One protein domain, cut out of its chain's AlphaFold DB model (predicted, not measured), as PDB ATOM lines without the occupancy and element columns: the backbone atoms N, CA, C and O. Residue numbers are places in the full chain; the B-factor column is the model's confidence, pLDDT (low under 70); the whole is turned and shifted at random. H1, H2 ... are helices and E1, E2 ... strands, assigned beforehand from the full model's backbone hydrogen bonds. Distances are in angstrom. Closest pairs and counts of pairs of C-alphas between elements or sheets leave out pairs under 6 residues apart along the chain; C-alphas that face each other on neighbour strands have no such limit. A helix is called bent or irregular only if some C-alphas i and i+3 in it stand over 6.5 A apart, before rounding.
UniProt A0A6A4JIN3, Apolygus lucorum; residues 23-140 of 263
ATOM      1  N   LEU A  23     -22.170  15.907 -18.669       41.66
ATOM      2  CA  LEU A  23     -22.532  15.705 -20.065       41.66
ATOM      3  C   LEU A  23     -23.993  15.251 -20.193       41.66
ATOM      4  O   LEU A  23     -24.595  15.511 -21.225       41.66
ATOM      5  N   LYS A  24     -24.626  14.661 -19.160       41.72
ATOM      6  CA  LYS A  24     -26.076  14.403 -19.165       41.72
ATOM      7  C   LYS A  24     -26.920  15.649 -18.940       41.72
ATOM      8  O   LYS A  24     -28.001  15.718 -19.506       41.72
ATOM      9  N   THR A  25     -26.471  16.634 -18.168       44.81
ATOM     10  CA  THR A  25     -27.165  17.922 -18.014       44.81
ATOM     11  C   THR A  25     -27.099  18.712 -19.321       44.81
ATOM     12  O   THR A  25     -28.116  19.244 -19.766       44.81
ATOM     13  N   PHE A  26     -25.944  18.705 -19.992       44.72
ATOM     14  CA  PHE A  26     -25.795  19.275 -21.334       44.72
ATOM     15  C   PHE A  26     -26.594  18.460 -22.373       44.72
ATOM     16  O   PHE A  26     -27.359  19.027 -23.142       44.72
ATOM     17  N   SER A  27     -26.558  17.123 -22.328       44.56
ATOM     18  CA  SER A  27     -27.329  16.229 -23.218       44.56
ATOM     19  C   SER A  27     -28.853  16.302 -23.003       44.56
ATOM     20  O   SER A  27     -29.631  16.241 -23.951       44.56
ATOM     21  N   SER A  28     -29.306  16.524 -21.767       47.59
ATOM     22  CA  SER A  28     -30.710  16.771 -21.409       47.59
ATOM     23  C   SER A  28     -31.212  18.071 -22.031       47.59
ATOM     24  O   SER A  28     -32.315  18.126 -22.571       47.59
ATOM     25  N   VAL A  29     -30.390  19.115 -21.980       47.09
ATOM     26  CA  VAL A  29     -30.628  20.396 -22.650       47.09
ATOM     27  C   VAL A  29     -30.679  20.216 -24.168       47.09
ATOM     28  O   VAL A  29     -31.601  20.706 -24.818       47.09
ATOM     29  N   ILE A  30     -29.726  19.453 -24.711       48.53
ATOM     30  CA  ILE A  30     -29.614  19.089 -26.130       48.53
ATOM     31  C   ILE A  30     -30.863  18.336 -26.610       48.53
ATOM     32  O   ILE A  30     -31.321  18.560 -27.726       48.53
ATOM     33  N   SER A  31     -31.447  17.467 -25.778       48.12
ATOM     34  CA  SER A  31     -32.628  16.671 -26.140       48.12
ATOM     35  C   SER A  31     -33.926  17.485 -26.252       48.12
ATOM     36  O   SER A  31     -34.835  17.076 -26.974       48.12
ATOM     37  N   ASN A  32     -33.995  18.650 -25.595       48.19
ATOM     38  CA  ASN A  32     -35.166  19.535 -25.602       48.19
ATOM     39  C   ASN A  32     -35.131  20.600 -26.712       48.19
ATOM     40  O   ASN A  32     -36.166  21.182 -27.039       48.19
ATOM     41  N   ALA A  33     -33.967  20.862 -27.309       47.50
ATOM     42  CA  ALA A  33     -33.806  21.855 -28.364       47.50
ATOM     43  C   ALA A  33     -33.888  21.191 -29.754       47.50
ATOM     44  O   ALA A  33     -33.123  20.289 -30.088       47.50
ATOM     45  N   GLN A  34     -34.859  21.613 -30.569       51.75
ATOM     46  CA  GLN A  34     -35.216  20.974 -31.842       51.75
ATOM     47  C   GLN A  34     -34.027  20.808 -32.818       51.75
ATOM     48  O   GLN A  34     -33.335  21.773 -33.132       51.75
ATOM     49  N   GLY A  35     -33.863  19.579 -33.337       53.28
ATOM     50  CA  GLY A  35     -33.223  19.131 -34.595       53.28
ATOM     51  C   GLY A  35     -31.938  19.807 -35.104       53.28
ATOM     52  O   GLY A  35     -30.905  19.154 -35.242       53.28
ATOM     53  N   GLU A  36     -32.015  21.092 -35.440       52.53
ATOM     54  CA  GLU A  36     -30.907  21.917 -35.946       52.53
ATOM     55  C   GLU A  36     -29.880  22.225 -34.844       52.53
ATOM     56  O   GLU A  36     -28.676  22.281 -35.097       52.53
ATOM     57  N   PHE A  37     -30.346  22.344 -33.597       54.53
ATOM     58  CA  PHE A  37     -29.510  22.659 -32.440       54.53
ATOM     59  C   PHE A  37     -28.547  21.518 -32.104       54.53
ATOM     60  O   PHE A  37     -27.367  21.756 -31.869       54.53
ATOM     61  N   LYS A  38     -29.021  20.268 -32.196       53.16
ATOM     62  CA  LYS A  38     -28.194  19.073 -31.991       53.16
ATOM     63  C   LYS A  38     -26.990  19.044 -32.936       53.16
ATOM     64  O   LYS A  38     -25.889  18.793 -32.483       53.16
ATOM     65  N   LYS A  39     -27.164  19.401 -34.214       53.66
ATOM     66  CA  LYS A  39     -26.056  19.447 -35.190       53.66
ATOM     67  C   LYS A  39     -25.046  20.558 -34.904       53.66
ATOM     68  O   LYS A  39     -23.849  20.354 -35.079       53.66
ATOM     69  N   LEU A  40     -25.518  21.741 -34.505       51.81
ATOM     70  CA  LEU A  40     -24.640  22.857 -34.140       51.81
ATOM     71  C   LEU A  40     -23.816  22.519 -32.887       51.81
ATOM     72  O   LEU A  40     -22.646  22.884 -32.804       51.81
ATOM     73  N   LEU A  41     -24.407  21.755 -31.967       51.66
ATOM     74  CA  LEU A  41     -23.761  21.232 -30.768       51.66
ATOM     75  C   LEU A  41     -22.820  20.059 -31.022       51.66
ATOM     76  O   LEU A  41     -21.717  20.098 -30.503       51.66
ATOM     77  N   ASP A  42     -23.182  19.087 -31.859       54.91
ATOM     78  CA  ASP A  42     -22.278  18.000 -32.261       54.91
ATOM     79  C   ASP A  42     -20.995  18.588 -32.899       54.91
ATOM     80  O   ASP A  42     -19.877  18.139 -32.643       54.91
ATOM     81  N   ASN A  43     -21.141  19.666 -33.684       48.72
ATOM     82  CA  ASN A  43     -20.017  20.408 -34.262       48.72
ATOM     83  C   ASN A  43     -19.214  21.195 -33.214       48.72
ATOM     84  O   ASN A  43     -17.993  21.308 -33.337       48.72
ATOM     85  N   ALA A  44     -19.882  21.734 -32.194       50.97
ATOM     86  CA  ALA A  44     -19.232  22.419 -31.088       50.97
ATOM     87  C   ALA A  44     -18.459  21.438 -30.189       50.97
ATOM     88  O   ALA A  44     -17.291  21.680 -29.911       50.97
ATOM     89  N   GLU A  45     -19.043  20.296 -29.816       51.34
ATOM     90  CA  GLU A  45     -18.377  19.203 -29.088       51.34
ATOM     91  C   GLU A  45     -17.141  18.697 -29.844       51.34
ATOM     92  O   GLU A  45     -16.066  18.521 -29.263       51.34
ATOM     93  N   PHE A  46     -17.254  18.542 -31.165       52.53
ATOM     94  CA  PHE A  46     -16.122  18.186 -32.013       52.53
ATOM     95  C   PHE A  46     -15.025  19.265 -32.016       52.53
ATOM     96  O   PHE A  46     -13.842  18.928 -31.961       52.53
ATOM     97  N   ALA A  47     -15.379  20.552 -32.036       43.22
ATOM     98  CA  ALA A  47     -14.411  21.650 -31.957       43.22
ATOM     99  C   ALA A  47     -13.694  21.687 -30.591       43.22
ATOM    100  O   ALA A  47     -12.464  21.766 -30.537       43.22
ATOM    101  N   LEU A  48     -14.445  21.511 -29.500       46.72
ATOM    102  CA  LEU A  48     -13.939  21.457 -28.124       46.72
ATOM    103  C   LEU A  48     -12.934  20.318 -27.907       46.72
ATOM    104  O   LEU A  48     -11.939  20.499 -27.208       46.72
ATOM    105  N   SER A  49     -13.122  19.178 -28.580       53.28
ATOM    106  CA  SER A  49     -12.188  18.042 -28.517       53.28
ATOM    107  C   SER A  49     -10.788  18.325 -29.088       53.28
ATOM    108  O   SER A  49      -9.870  17.532 -28.878       53.28
ATOM    109  N   ARG A  50     -10.601  19.438 -29.816       49.09
ATOM    110  CA  ARG A  50      -9.343  19.765 -30.503       49.09
ATOM    111  C   ARG A  50      -8.575  20.945 -29.911       49.09
ATOM    112  O   ARG A  50      -7.367  21.002 -30.131       49.09
ATOM    113  N   ASN A  51      -9.218  21.872 -29.193       49.75
ATOM    114  CA  ASN A  51      -8.525  23.015 -28.580       49.75
ATOM    115  C   ASN A  51      -9.303  23.598 -27.370       49.75
ATOM    116  O   ASN A  51     -10.205  24.411 -27.565       49.75
ATOM    117  N   PRO A  52      -8.985  23.203 -26.124       53.94
ATOM    118  CA  PRO A  52      -9.959  23.231 -25.029       53.94
ATOM    119  C   PRO A  52     -10.289  24.633 -24.488       53.94
ATOM    120  O   PRO A  52     -11.447  25.018 -24.455       53.94
ATOM    121  N   LYS A  53      -9.306  25.468 -24.126       51.56
ATOM    122  CA  LYS A  53      -9.614  26.668 -23.314       51.56
ATOM    123  C   LYS A  53     -10.227  27.856 -24.070       51.56
ATOM    124  O   LYS A  53     -11.040  28.572 -23.506       51.56
ATOM    125  N   SER A  54      -9.844  28.089 -25.329       55.00
ATOM    126  CA  SER A  54     -10.362  29.233 -26.109       55.00
ATOM    127  C   SER A  54     -11.705  28.930 -26.777       55.00
ATOM    128  O   SER A  54     -12.493  29.846 -26.992       55.00
ATOM    129  N   MET A  55     -11.976  27.663 -27.117       63.69
ATOM    130  CA  MET A  55     -13.197  27.296 -27.843       63.69
ATOM    131  C   MET A  55     -14.417  27.141 -26.924       63.69
ATOM    132  O   MET A  55     -15.534  27.339 -27.388       63.69
ATOM    133  N   GLU A  56     -14.233  26.845 -25.633       67.94
ATOM    134  CA  GLU A  56     -15.326  26.699 -24.651       67.94
ATOM    135  C   GLU A  56     -16.175  27.965 -24.532       67.94
ATOM    136  O   GLU A  56     -17.399  27.920 -24.682       67.94
ATOM    137  N   ILE A  57     -15.525  29.111 -24.343       79.69
ATOM    138  CA  ILE A  57     -16.201  30.402 -24.199       79.69
ATOM    139  C   ILE A  57     -16.905  30.787 -25.497       79.69
ATOM    140  O   ILE A  57     -18.071  31.179 -25.472       79.69
ATOM    141  N   GLU A  58     -16.232  30.633 -26.639       75.69
ATOM    142  CA  GLU A  58     -16.814  30.931 -27.950       75.69
ATOM    143  C   GLU A  58     -18.061  30.082 -28.215       75.69
ATOM    144  O   GLU A  58     -19.096  30.619 -28.609       75.69
ATOM    145  N   VAL A  59     -18.006  28.778 -27.927       76.81
ATOM    146  CA  VAL A  59     -19.155  27.874 -28.050       76.81
ATOM    147  C   VAL A  59     -20.297  28.313 -27.139       76.81
ATOM    148  O   VAL A  59     -21.430  28.423 -27.608       76.81
ATOM    149  N   MET A  60     -20.030  28.605 -25.861       82.69
ATOM    150  CA  MET A  60     -21.064  29.061 -24.925       82.69
ATOM    151  C   MET A  60     -21.714  30.367 -25.394       82.69
ATOM    152  O   MET A  60     -22.940  30.488 -25.383       82.69
ATOM    153  N   VAL A  61     -20.912  31.326 -25.860       84.44
ATOM    154  CA  VAL A  61     -21.390  32.603 -26.399       84.44
ATOM    155  C   VAL A  61     -22.237  32.378 -27.652       84.44
ATOM    156  O   VAL A  61     -23.322  32.952 -27.754       84.44
ATOM    157  N   ILE A  62     -21.805  31.522 -28.582       80.50
ATOM    158  CA  ILE A  62     -22.572  31.175 -29.788       80.50
ATOM    159  C   ILE A  62     -23.911  30.542 -29.405       80.50
ATOM    160  O   ILE A  62     -24.953  30.984 -29.891       80.50
ATOM    161  N   VAL A  63     -23.905  29.553 -28.507       81.44
ATOM    162  CA  VAL A  63     -25.115  28.883 -28.013       81.44
ATOM    163  C   VAL A  63     -26.085  29.901 -27.413       81.44
ATOM    164  O   VAL A  63     -27.253  29.932 -27.798       81.44
ATOM    165  N   LEU A  64     -25.602  30.788 -26.540       87.38
ATOM    166  CA  LEU A  64     -26.402  31.847 -25.925       87.38
ATOM    167  C   LEU A  64     -27.039  32.786 -26.965       87.38
ATOM    168  O   LEU A  64     -28.226  33.103 -26.862       87.38
ATOM    169  N   HIS A  65     -26.297  33.188 -28.000       82.81
ATOM    170  CA  HIS A  65     -26.826  34.029 -29.079       82.81
ATOM    171  C   HIS A  65     -27.833  33.291 -29.971       82.81
ATOM    172  O   HIS A  65     -28.828  33.886 -30.391       82.81
ATOM    173  N   VAL A  66     -27.625  32.001 -30.247       79.19
ATOM    174  CA  VAL A  66     -28.597  31.170 -30.976       79.19
ATOM    175  C   VAL A  66     -29.891  31.046 -30.174       79.19
ATOM    176  O   VAL A  66     -30.966  31.294 -30.718       79.19
ATOM    177  N   MET A  67     -29.800  30.751 -28.875       82.31
ATOM    178  CA  MET A  67     -30.961  30.672 -27.984       82.31
ATOM    179  C   MET A  67     -31.741  31.990 -27.939       82.31
ATOM    180  O   MET A  67     -32.969  31.975 -28.027       82.31
ATOM    181  N   SER A  68     -31.032  33.121 -27.881       85.19
ATOM    182  CA  SER A  68     -31.636  34.452 -27.961       85.19
ATOM    183  C   SER A  68     -32.409  34.659 -29.268       85.19
ATOM    184  O   SER A  68     -33.585  35.026 -29.239       85.19
ATOM    185  N   LYS A  69     -31.799  34.345 -30.421       80.69
ATOM    186  CA  LYS A  69     -32.444  34.465 -31.742       80.69
ATOM    187  C   LYS A  69     -33.658  33.553 -31.904       80.69
ATOM    188  O   LYS A  69     -34.600  33.914 -32.603       80.69
ATOM    189  N   MET A  70     -33.635  32.388 -31.266       77.88
ATOM    190  CA  MET A  70     -34.739  31.429 -31.272       77.88
ATOM    191  C   MET A  70     -35.822  31.743 -30.227       77.88
ATOM    192  O   MET A  70     -36.863  31.090 -30.229       77.88
ATOM    193  N   GLY A  71     -35.605  32.720 -29.339       78.62
ATOM    194  CA  GLY A  71     -36.548  33.066 -28.274       78.62
ATOM    195  C   GLY A  71     -36.694  31.978 -27.205       78.62
ATOM    196  O   GLY A  71     -37.788  31.772 -26.683       78.62
ATOM    197  N   VAL A  72     -35.618  31.253 -26.884       77.81
ATOM    198  CA  VAL A  72     -35.637  30.176 -25.878       77.81
ATOM    199  C   VAL A  72     -35.487  30.758 -24.466       77.81
ATOM    200  O   VAL A  72     -34.383  30.894 -23.962       77.81
ATOM    201  N   TYR A  73     -36.588  31.067 -23.781       78.44
ATOM    202  CA  TYR A  73     -36.573  31.669 -22.432       78.44
ATOM    203  C   TYR A  73     -36.466  30.656 -21.274       78.44
ATOM    204  O   TYR A  73     -37.058  30.848 -20.211       78.44
ATOM    205  N   ASP A  74     -35.719  29.563 -21.447       78.50
ATOM    206  CA  ASP A  74     -35.442  28.649 -20.333       78.50
ATOM    207  C   ASP A  74     -34.450  29.308 -19.359       78.50
ATOM    208  O   ASP A  74     -33.229  29.198 -19.494       78.50
ATOM    209  N   HIS A  75     -34.995  30.019 -18.367       82.50
ATOM    210  CA  HIS A  75     -34.228  30.719 -17.335       82.50
ATOM    211  C   HIS A  75     -33.281  29.789 -16.568       82.50
ATOM    212  O   HIS A  75     -32.213  30.231 -16.139       82.50
ATOM    213  N   SER A  76     -33.646  28.513 -16.390       78.56
ATOM    214  CA  SER A  76     -32.789  27.557 -15.692       78.56
ATOM    215  C   SER A  76     -31.589  27.191 -16.551       78.56
ATOM    216  O   SER A  76     -30.471  27.166 -16.043       78.56
ATOM    217  N   LEU A  77     -31.814  26.874 -17.821       78.69
ATOM    218  CA  LEU A  77     -30.750  26.496 -18.736       78.69
ATOM    219  C   LEU A  77     -29.812  27.667 -19.009       78.69
ATOM    220  O   LEU A  77     -28.615  27.586 -18.748       78.69
ATOM    221  N   VAL A  78     -30.358  28.772 -19.506       82.94
ATOM    222  CA  VAL A  78     -29.559  29.947 -19.855       82.94
ATOM    223  C   VAL A  78     -28.833  30.459 -18.616       82.94
ATOM    224  O   VAL A  78     -27.651  30.776 -18.686       82.94
ATOM    225  N   GLY A  79     -29.497  30.435 -17.456       85.25
ATOM    226  CA  GLY A  79     -28.881  30.751 -16.176       85.25
ATOM    227  C   GLY A  79     -27.672  29.874 -15.843       85.25
ATOM    228  O   GLY A  79     -26.682  30.419 -15.373       85.25
ATOM    229  N   LYS A  80     -27.718  28.558 -16.101       80.62
ATOM    230  CA  LYS A  80     -26.564  27.658 -15.907       80.62
ATOM    231  C   LYS A  80     -25.415  27.980 -16.862       80.62
ATOM    232  O   LYS A  80     -24.264  27.945 -16.451       80.62
ATOM    233  N   ILE A  81     -25.711  28.305 -18.122       84.00
ATOM    234  CA  ILE A  81     -24.671  28.673 -19.097       84.00
ATOM    235  C   ILE A  81     -24.009  30.001 -18.707       84.00
ATOM    236  O   ILE A  81     -22.794  30.125 -18.813       84.00
ATOM    237  N   LEU A  82     -24.779  30.969 -18.200       90.88
ATOM    238  CA  LEU A  82     -24.225  32.210 -17.654       90.88
ATOM    239  C   LEU A  82     -23.342  31.960 -16.422       90.88
ATOM    240  O   LEU A  82     -22.291  32.587 -16.311       90.88
ATOM    241  N   ASP A  83     -23.734  31.044 -15.531       87.19
ATOM    242  CA  ASP A  83     -22.910  30.665 -14.377       87.19
ATOM    243  C   ASP A  83     -21.564  30.075 -14.837       87.19
ATOM    244  O   ASP A  83     -20.518  30.559 -14.413       87.19
ATOM    245  N   MET A  84     -21.582  29.126 -15.782       84.44
ATOM    246  CA  MET A  84     -20.360  28.538 -16.355       84.44
ATOM    247  C   MET A  84     -19.475  29.587 -17.041       84.44
ATOM    248  O   MET A  84     -18.261  29.601 -16.850       84.44
ATOM    249  N   LEU A  85     -20.071  30.501 -17.810       87.69
ATOM    250  CA  LEU A  85     -19.329  31.578 -18.463       87.69
ATOM    251  C   LEU A  85     -18.633  32.484 -17.435       87.69
ATOM    252  O   LEU A  85     -17.485  32.871 -17.639       87.69
ATOM    253  N   PHE A  86     -19.301  32.806 -16.325       92.50
ATOM    254  CA  PHE A  86     -18.697  33.592 -15.251       92.50
ATOM    255  C   PHE A  86     -17.576  32.843 -14.533       92.50
ATOM    256  O   PHE A  86     -16.570  33.455 -14.194       92.50
ATOM    257  N   GLU A  87     -17.728  31.543 -14.298       87.12
ATOM    258  CA  GLU A  87     -16.680  30.726 -13.678       87.12
ATOM    259  C   GLU A  87     -15.408  30.672 -14.535       87.12
ATOM    260  O   GLU A  87     -14.306  30.673 -13.987       87.12
ATOM    261  N   LEU A  88     -15.553  30.677 -15.864       83.94
ATOM    262  CA  LEU A  88     -14.431  30.639 -16.805       83.94
ATOM    263  C   LEU A  88     -13.777  32.012 -17.028       83.94
ATOM    264  O   LEU A  88     -12.556  32.126 -16.956       83.94
ATOM    265  N   GLU A  89     -14.571  33.051 -17.296       87.81
ATOM    266  CA  GLU A  89     -14.068  34.374 -17.707       87.81
ATOM    267  C   GLU A  89     -14.046  35.405 -16.570       87.81
ATOM    268  O   GLU A  89     -13.370  36.431 -16.649       87.81
ATOM    269  N   GLY A  90     -14.840  35.199 -15.520       90.38
ATOM    270  CA  GLY A  90     -15.066  36.190 -14.464       90.38
ATOM    271  C   GLY A  90     -15.858  37.425 -14.915       90.38
ATOM    272  O   GLY A  90     -16.047  38.349 -14.125       90.38
ATOM    273  N   HIS A  91     -16.324  37.475 -16.169       92.25
ATOM    274  CA  HIS A  91     -17.060  38.605 -16.733       92.25
ATOM    275  C   HIS A  91     -17.939  38.217 -17.927       92.25
ATOM    276  O   HIS A  91     -17.792  37.158 -18.526       92.25
ATOM    277  N   PHE A  92     -18.793  39.148 -18.361       94.38
ATOM    278  CA  PHE A  92     -19.757  38.919 -19.445       94.38
ATOM    279  C   PHE A  92     -19.513  39.736 -20.716       94.38
ATOM    280  O   PHE A  92     -20.374  39.767 -21.590       94.38
ATOM    281  N   ILE A  93     -18.352  40.388 -20.852       90.25
ATOM    282  CA  ILE A  93     -18.023  41.216 -22.026       90.25
ATOM    283  C   ILE A  93     -18.308  40.522 -23.368       90.25
ATOM    284  O   ILE A  93     -18.920  41.184 -24.209       90.25
ATOM    285  N   PRO A  94     -17.973  39.229 -23.580       88.44
ATOM    286  CA  PRO A  94     -18.247  38.545 -24.846       88.44
ATOM    287  C   PRO A  94     -19.719  38.579 -25.287       88.44
ATOM    288  O   PRO A  94     -19.993  38.618 -26.481       88.44
ATOM    289  N   LEU A  95     -20.671  38.628 -24.344       90.50
ATOM    290  CA  LEU A  95     -22.110  38.700 -24.642       90.50
ATOM    291  C   LEU A  95     -22.570  40.084 -25.112       90.50
ATOM    292  O   LEU A  95     -23.654  40.221 -25.669       90.50
ATOM    293  N   PHE A  96     -21.773  41.118 -24.847       89.94
ATOM    294  CA  PHE A  96     -22.151  42.512 -25.057       89.94
ATOM    295  C   PHE A  96     -21.218  43.238 -26.028       89.94
ATOM    296  O   PHE A  96     -21.349  44.451 -26.184       89.94
ATOM    297  N   LEU A  97     -20.289  42.536 -26.689       83.94
ATOM    298  CA  LEU A  97     -19.286  43.142 -27.570       83.94
ATOM    299  C   LEU A  97     -19.909  44.069 -28.616       83.94
ATOM    300  O   LEU A  97     -19.437  45.191 -28.768       83.94
ATOM    301  N   ASP A  98     -21.007  43.677 -29.260       79.56
ATOM    302  CA  ASP A  98     -21.658  44.531 -30.257       79.56
ATOM    303  C   ASP A  98     -22.169  45.846 -29.654       79.56
ATOM    304  O   ASP A  98     -21.886  46.924 -30.182       79.56
ATOM    305  N   ALA A  99     -22.810  45.787 -28.482       82.06
ATOM    306  CA  ALA A  99     -23.249  46.971 -27.741       82.06
ATOM    307  C   ALA A  99     -22.081  47.811 -27.184       82.06
ATOM    308  O   ALA A  99     -22.240  49.002 -26.907       82.06
ATOM    309  N   LEU A 100     -20.905  47.199 -27.007       82.06
ATOM    310  CA  LEU A 100     -19.687  47.804 -26.463       82.06
ATOM    311  C   LEU A 100     -18.645  48.194 -27.518       82.06
ATOM    312  O   LEU A 100     -17.631  48.791 -27.151       82.06
ATOM    313  N   VAL A 101     -18.844  47.899 -28.800       73.62
ATOM    314  CA  VAL A 101     -17.868  48.203 -29.860       73.62
ATOM    315  C   VAL A 101     -18.507  49.002 -30.988       73.62
ATOM    316  O   VAL A 101     -17.917  49.997 -31.411       73.62
ATOM    317  N   ARG A 102     -19.726  48.667 -31.419       69.69
ATOM    318  CA  ARG A 102     -20.350  49.328 -32.573       69.69
ATOM    319  C   ARG A 102     -20.718  50.781 -32.246       69.69
ATOM    320  O   ARG A 102     -21.135  51.099 -31.129       69.69
ATOM    321  N   ASP A 103     -20.428  51.671 -33.193       57.84
ATOM    322  CA  ASP A 103     -20.450  53.130 -33.002       57.84
ATOM    323  C   ASP A 103     -21.842  53.738 -33.278       57.84
ATOM    324  O   ASP A 103     -22.195  54.762 -32.687       57.84
ATOM    325  N   ASP A 104     -22.658  53.062 -34.093       54.25
ATOM    326  CA  ASP A 104     -23.989  53.494 -34.534       54.25
ATOM    327  C   ASP A 104     -25.048  52.428 -34.229       54.25
ATOM    328  O   ASP A 104     -24.706  51.254 -34.082       54.25
ATOM    329  N   ASP A 105     -26.297  52.888 -34.070       58.66
ATOM    330  CA  ASP A 105     -27.516  52.158 -33.696       58.66
ATOM    331  C   ASP A 105     -27.348  50.638 -33.628       58.66
ATOM    332  O   ASP A 105     -27.266  49.950 -34.648       58.66
ATOM    333  N   ILE A 106     -27.304  50.129 -32.390       61.41
ATOM    334  CA  ILE A 106     -27.386  48.695 -32.107       61.41
ATOM    335  C   ILE A 106     -28.518  48.150 -32.975       61.41
ATOM    336  O   ILE A 106     -29.644  48.648 -32.887       61.41
ATOM    337  N   SER A 107     -28.215  47.172 -33.835       67.31
ATOM    338  CA  SER A 107     -29.244  46.613 -34.704       67.31
ATOM    339  C   SER A 107     -30.402  46.114 -33.843       67.31
ATOM    340  O   SER A 107     -30.203  45.709 -32.697       67.31
ATOM    341  N   GLU A 108     -31.627  46.123 -34.365       69.38
ATOM    342  CA  GLU A 108     -32.778  45.654 -33.583       69.38
ATOM    343  C   GLU A 108     -32.554  44.223 -33.047       69.38
ATOM    344  O   GLU A 108     -32.959  43.898 -31.933       69.38
ATOM    345  N   ALA A 109     -31.841  43.389 -33.811       64.62
ATOM    346  CA  ALA A 109     -31.438  42.047 -33.403       64.62
ATOM    347  C   ALA A 109     -30.436  42.054 -32.236       64.62
ATOM    348  O   ALA A 109     -30.622  41.314 -31.270       64.62
ATOM    349  N   ASP A 110     -29.412  42.907 -32.291       72.00
ATOM    350  CA  ASP A 110     -28.404  43.018 -31.232       72.00
ATOM    351  C   ASP A 110     -29.029  43.616 -29.958       72.00
ATOM    352  O   ASP A 110     -28.733  43.177 -28.849       72.00
ATOM    353  N   SER A 111     -29.970  44.555 -30.101       79.62
ATOM    354  CA  SER A 111     -30.710  45.135 -28.977       79.62
ATOM    355  C   SER A 111     -31.561  44.074 -28.287       79.62
ATOM    356  O   SER A 111     -31.533  43.964 -27.063       79.62
ATOM    357  N   LYS A 112     -32.258  43.237 -29.067       84.56
ATOM    358  CA  LYS A 112     -33.023  42.097 -28.539       84.56
ATOM    359  C   LYS A 112     -32.127  41.084 -27.832       84.56
ATOM    360  O   LYS A 112     -32.531  40.561 -26.799       84.56
ATOM    361  N   ALA A 113     -30.917  40.834 -28.335       86.19
ATOM    362  CA  ALA A 113     -29.974  39.931 -27.679       86.19
ATOM    363  C   ALA A 113     -29.503  40.466 -26.319       86.19
ATOM    364  O   ALA A 113     -29.549  39.749 -25.318       86.19
ATOM    365  N   VAL A 114     -29.137  41.750 -26.256       90.25
ATOM    366  CA  VAL A 114     -28.773  42.421 -25.000       90.25
ATOM    367  C   VAL A 114     -29.922  42.350 -23.994       90.25
ATOM    368  O   VAL A 114     -29.713  41.939 -22.852       90.25
ATOM    369  N   GLU A 115     -31.139  42.707 -24.407       91.81
ATOM    370  CA  GLU A 115     -32.324  42.656 -23.542       91.81
ATOM    371  C   GLU A 115     -32.649  41.232 -23.086       91.81
ATOM    372  O   GLU A 115     -33.006  41.031 -21.926       91.81
ATOM    373  N   TYR A 116     -32.478  40.237 -23.955       92.44
ATOM    374  CA  TYR A 116     -32.667  38.828 -23.628       92.44
ATOM    375  C   TYR A 116     -31.710  38.375 -22.513       92.44
ATOM    376  O   TYR A 116     -32.160  37.834 -21.499       92.44
ATOM    377  N   PHE A 117     -30.405  38.649 -22.643       93.88
ATOM    378  CA  PHE A 117     -29.427  38.262 -21.621       93.88
ATOM    379  C   PHE A 117     -29.658  38.998 -20.305       93.88
ATOM    380  O   PHE A 117     -29.607  38.383 -19.241       93.88
ATOM    381  N   LEU A 118     -29.959  40.298 -20.358       94.25
ATOM    382  CA  LEU A 118     -30.252  41.081 -19.159       94.25
ATOM    383  C   LEU A 118     -31.558  40.643 -18.488       94.25
ATOM    384  O   LEU A 118     -31.631  40.636 -17.263       94.25
ATOM    385  N   THR A 119     -32.565  40.229 -19.259       92.56
ATOM    386  CA  THR A 119     -33.828  39.694 -18.734       92.56
ATOM    387  C   THR A 119     -33.584  38.419 -17.947       92.56
ATOM    388  O   THR A 119     -34.000  38.315 -16.794       92.56
ATOM    389  N   ILE A 120     -32.868  37.462 -18.533       90.31
ATOM    390  CA  ILE A 120     -32.603  36.184 -17.871       90.31
ATOM    391  C   ILE A 120     -31.632  36.360 -16.699       90.31
ATOM    392  O   ILE A 120     -31.820  35.756 -15.644       90.31
ATOM    393  N   GLY A 121     -30.622  37.216 -16.858       91.25
ATOM    394  CA  GLY A 121     -29.632  37.521 -15.829       91.25
ATOM    395  C   GLY A 121     -30.124  38.461 -14.724       91.25
ATOM    396  O   GLY A 121     -29.430  38.612 -13.722       91.25
ATOM    397  N   SER A 122     -31.300  39.082 -14.852       89.94
ATOM    398  CA  SER A 122     -31.806  40.105 -13.915       89.94
ATOM    399  C   SER A 122     -31.909  39.624 -12.462       89.94
ATOM    400  O   SER A 122     -31.696  40.402 -11.530       89.94
ATOM    401  N   THR A 123     -32.178  38.334 -12.254       88.50
ATOM    402  CA  THR A 123     -32.276  37.710 -10.927       88.50
ATOM    403  C   THR A 123     -30.957  37.099 -10.451       88.50
ATOM    404  O   THR A 123     -30.870  36.628  -9.316       88.50
ATOM    405  N   LYS A 124     -29.924  37.070 -11.302       92.75
ATOM    406  CA  LYS A 124     -28.636  36.440 -11.007       92.75
ATOM    407  C   LYS A 124     -27.711  37.389 -10.251       92.75
ATOM    408  O   LYS A 124     -27.619  38.589 -10.531       92.75
ATOM    409  N   ARG A 125     -26.976  36.810  -9.303       94.62
ATOM    410  CA  ARG A 125     -25.905  37.470  -8.557       94.62
ATOM    411  C   ARG A 125     -24.666  36.597  -8.573       94.62
ATOM    412  O   ARG A 125     -24.770  35.382  -8.439       94.62
ATOM    413  N   TYR A 126     -23.516  37.239  -8.690       95.50
ATOM    414  CA  TYR A 126     -22.218  36.592  -8.799       95.50
ATOM    415  C   TYR A 126     -21.322  37.054  -7.664       95.50
ATOM    416  O   TYR A 126     -21.354  38.221  -7.265       95.50
ATOM    417  N   ARG A 127     -20.544  36.122  -7.114       95.44
ATOM    418  CA  ARG A 127     -19.566  36.412  -6.069       95.44
ATOM    419  C   ARG A 127     -18.225  36.719  -6.726       95.44
ATOM    420  O   ARG A 127     -17.689  35.880  -7.437       95.44
ATOM    421  N   LEU A 128     -17.699  37.911  -6.474       92.38
ATOM    422  CA  LEU A 128     -16.375  38.323  -6.928       92.38
ATOM    423  C   LEU A 128     -15.280  37.712  -6.040       92.38
ATOM    424  O   LEU A 128     -15.557  37.246  -4.933       92.38
ATOM    425  N   GLY A 129     -14.026  37.760  -6.500       87.62
ATOM    426  CA  GLY A 129     -12.874  37.234  -5.753       87.62
ATOM    427  C   GLY A 129     -12.651  37.889  -4.381       87.62
ATOM    428  O   GLY A 129     -12.080  37.268  -3.492       87.62
ATOM    429  N   ASP A 130     -13.158  39.107  -4.172       88.44
ATOM    430  CA  ASP A 130     -13.142  39.812  -2.881       88.44
ATOM    431  C   ASP A 130     -14.328  39.454  -1.958       88.44
ATOM    432  O   ASP A 130     -14.504  40.047  -0.894       88.44
ATOM    433  N   GLY A 131     -15.165  38.494  -2.362       90.12
ATOM    434  CA  GLY A 131     -16.325  38.017  -1.615       90.12
ATOM    435  C   GLY A 131     -17.597  38.848  -1.793       90.12
ATOM    436  O   GLY A 131     -18.667  38.397  -1.369       90.12
ATOM    437  N   ARG A 132     -17.537  40.020  -2.446       91.69
ATOM    438  CA  ARG A 132     -18.732  40.834  -2.714       91.69
ATOM    439  C   ARG A 132     -19.669  40.104  -3.667       91.69
ATOM    440  O   ARG A 132     -19.234  39.484  -4.633       91.69
ATOM    441  N   GLN A 133     -20.969  40.213  -3.410       94.06
ATOM    442  CA  GLN A 133     -21.981  39.793  -4.370       94.06
ATOM    443  C   GLN A 133     -22.450  40.978  -5.198       94.06
ATOM    444  O   GLN A 133     -22.881  41.993  -4.653       94.06
ATOM    445  N   VAL A 134     -22.396  40.819  -6.513       93.38
ATOM    446  CA  VAL A 134     -22.836  41.823  -7.481       93.38
ATOM    447  C   VAL A 134     -23.904  41.235  -8.390       93.38
ATOM    448  O   VAL A 134     -23.972  40.025  -8.597       93.38
ATOM    449  N   ARG A 135     -24.776  42.089  -8.924       94.25
ATOM    450  CA  ARG A 135     -25.774  41.675  -9.918       94.25
ATOM    451  C   ARG A 135     -25.083  41.358 -11.236       94.25
ATOM    452  O   ARG A 135     -24.053  41.952 -11.535       94.25
ATOM    453  N   PHE A 136     -25.699  40.499 -12.046       95.38
ATOM    454  CA  PHE A 136     -25.242  40.181 -13.404       95.38
ATOM    455  C   PHE A 136     -24.781  41.411 -14.204       95.38
ATOM    456  O   PHE A 136     -23.676  41.436 -14.737       95.38
ATOM    457  N   VAL A 137     -25.607  42.460 -14.230       94.81
ATOM    458  CA  VAL A 137     -25.348  43.689 -14.998       94.81
ATOM    459  C   VAL A 137     -24.188  44.542 -14.444       94.81
ATOM    460  O   VAL A 137     -23.611  45.347 -15.174       94.81
ATOM    461  N   ASP A 138     -23.824  44.354 -13.171       94.25
ATOM    462  CA  ASP A 138     -22.766  45.102 -12.476       94.25
ATOM    463  C   ASP A 138     -21.464  44.305 -12.331       94.25
ATOM    464  O   ASP A 138     -20.540  44.752 -11.650       94.25
ATOM    465  N   VAL A 139     -21.369  43.126 -12.949       94.62
ATOM    466  CA  VAL A 139     -20.129  42.346 -12.951       94.62
ATOM    467  C   VAL A 139     -19.019  43.174 -13.615       94.62
ATOM    468  O   VAL A 139     -19.185  43.619 -14.758       94.62
ATOM    469  N   PRO A 140     -17.906  43.436 -12.907       91.94
ATOM    470  CA  PRO A 140     -16.863  44.307 -13.410       91.94
ATOM    471  C   PRO A 140     -15.957  43.590 -14.416       91.94
ATOM    472  O   PRO A 140     -15.676  42.402 -14.304       91.94
TER     473      PRO A 140
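AT A GLANCE: This is residues 23 to 140 of the 263 residues of a protein of Apolygus lucorum (UniProt A0A6A4JIN3). Four helices, H1 to H4, run back and forth as a loose four-cornered group, with H3 and H4 in the middle of the model and the pair H1 and H2 at one end. On the side of H3 and H4 away from H1 and H2, H6 stands about perpendicular to both, packing on residues 65 to 69 of H3 and making a corner with H4 where its residues 120 to 121 meet the stretch round His 75; H5 packs beside H6, and the small strand hairpin E1 and E2 lies far from H2. The printed part has 118 residues, with six named helices followed by two named strands, antiparallel in the order E1 - E2; the class is mostly helix. It is compact, with a radius of gyration of the C-alphas of 14.6 A, and rounded, spanning 36 by 35 by 26 A.

HOW THE PARTS SIT: Look first at the hairpin of E1, residues 125 to 127, and E2, residues 133 to 135: N 126 and O 134 are 2.8 A apart, within hydrogen-bond range. Next find H4, residues 75 to 89, where the C-alphas of Phe 86 and Tyr 126 of E1 are closest, at 7.9 A. H4 touches H6, residues 108 to 121, about perpendicular at 89 degrees, closest at the C-alphas of His 75 and Ile 120, 5.7 A. The hub is H3, residues 52 to 70, which with residues 57 to 64 alone touches H4 at a shallow tilt of 29 degrees, opposite ways; the closest C-alphas are Ile 57 and Leu 85, 6.6 A. H3 also touches H6, closest at the C-alphas of Ser 68 and Ala 113, 5.7 A. H5, residues 93 to 101, is irregular, with C-alphas 95 and 98 8.1 A apart; it touches H6, closest at the C-alphas of Phe 96 and Val 114, 6.6 A. H2, residues 36 to 48, touches H3, closest at the C-alphas of Leu 48 and Met 55, 5.9 A. H1, residues 23 to 32, touches H2, closest at the C-alphas of Ile 30 and Lys 38, 6.0 A, and is apart from H3. In H1, H2, H4 and H6 every O i to N i+4 pair is within hydrogen-bond range; in H3 12 of 15 are, in H5 3 of 5.

IN THESE COORDINATES: Find C-alpha 52 at (-9.959, 23.231, -25.029); from there H3 runs 26.8 A to C-alpha 70. H4 measures 20.5 A, H6 19.8 A and H2 18.7 A. H1 begins at C-alpha 23, (-22.532, 15.705, -20.065), and E2 ends at C-alpha 135, (-25.774, 41.675, -9.918).

THE WHOLE: The two C-alphas farthest apart, Gly 35 and Asp 130, are 42.9 A apart. The printed part has no cut, and no link is long. Residues 100 to 105, of which 100 and 101 belong to H5, stand free. The mean pLDDT of the printed part is 74.6, and residues 23 to 56 and 102 to 109 are under 70.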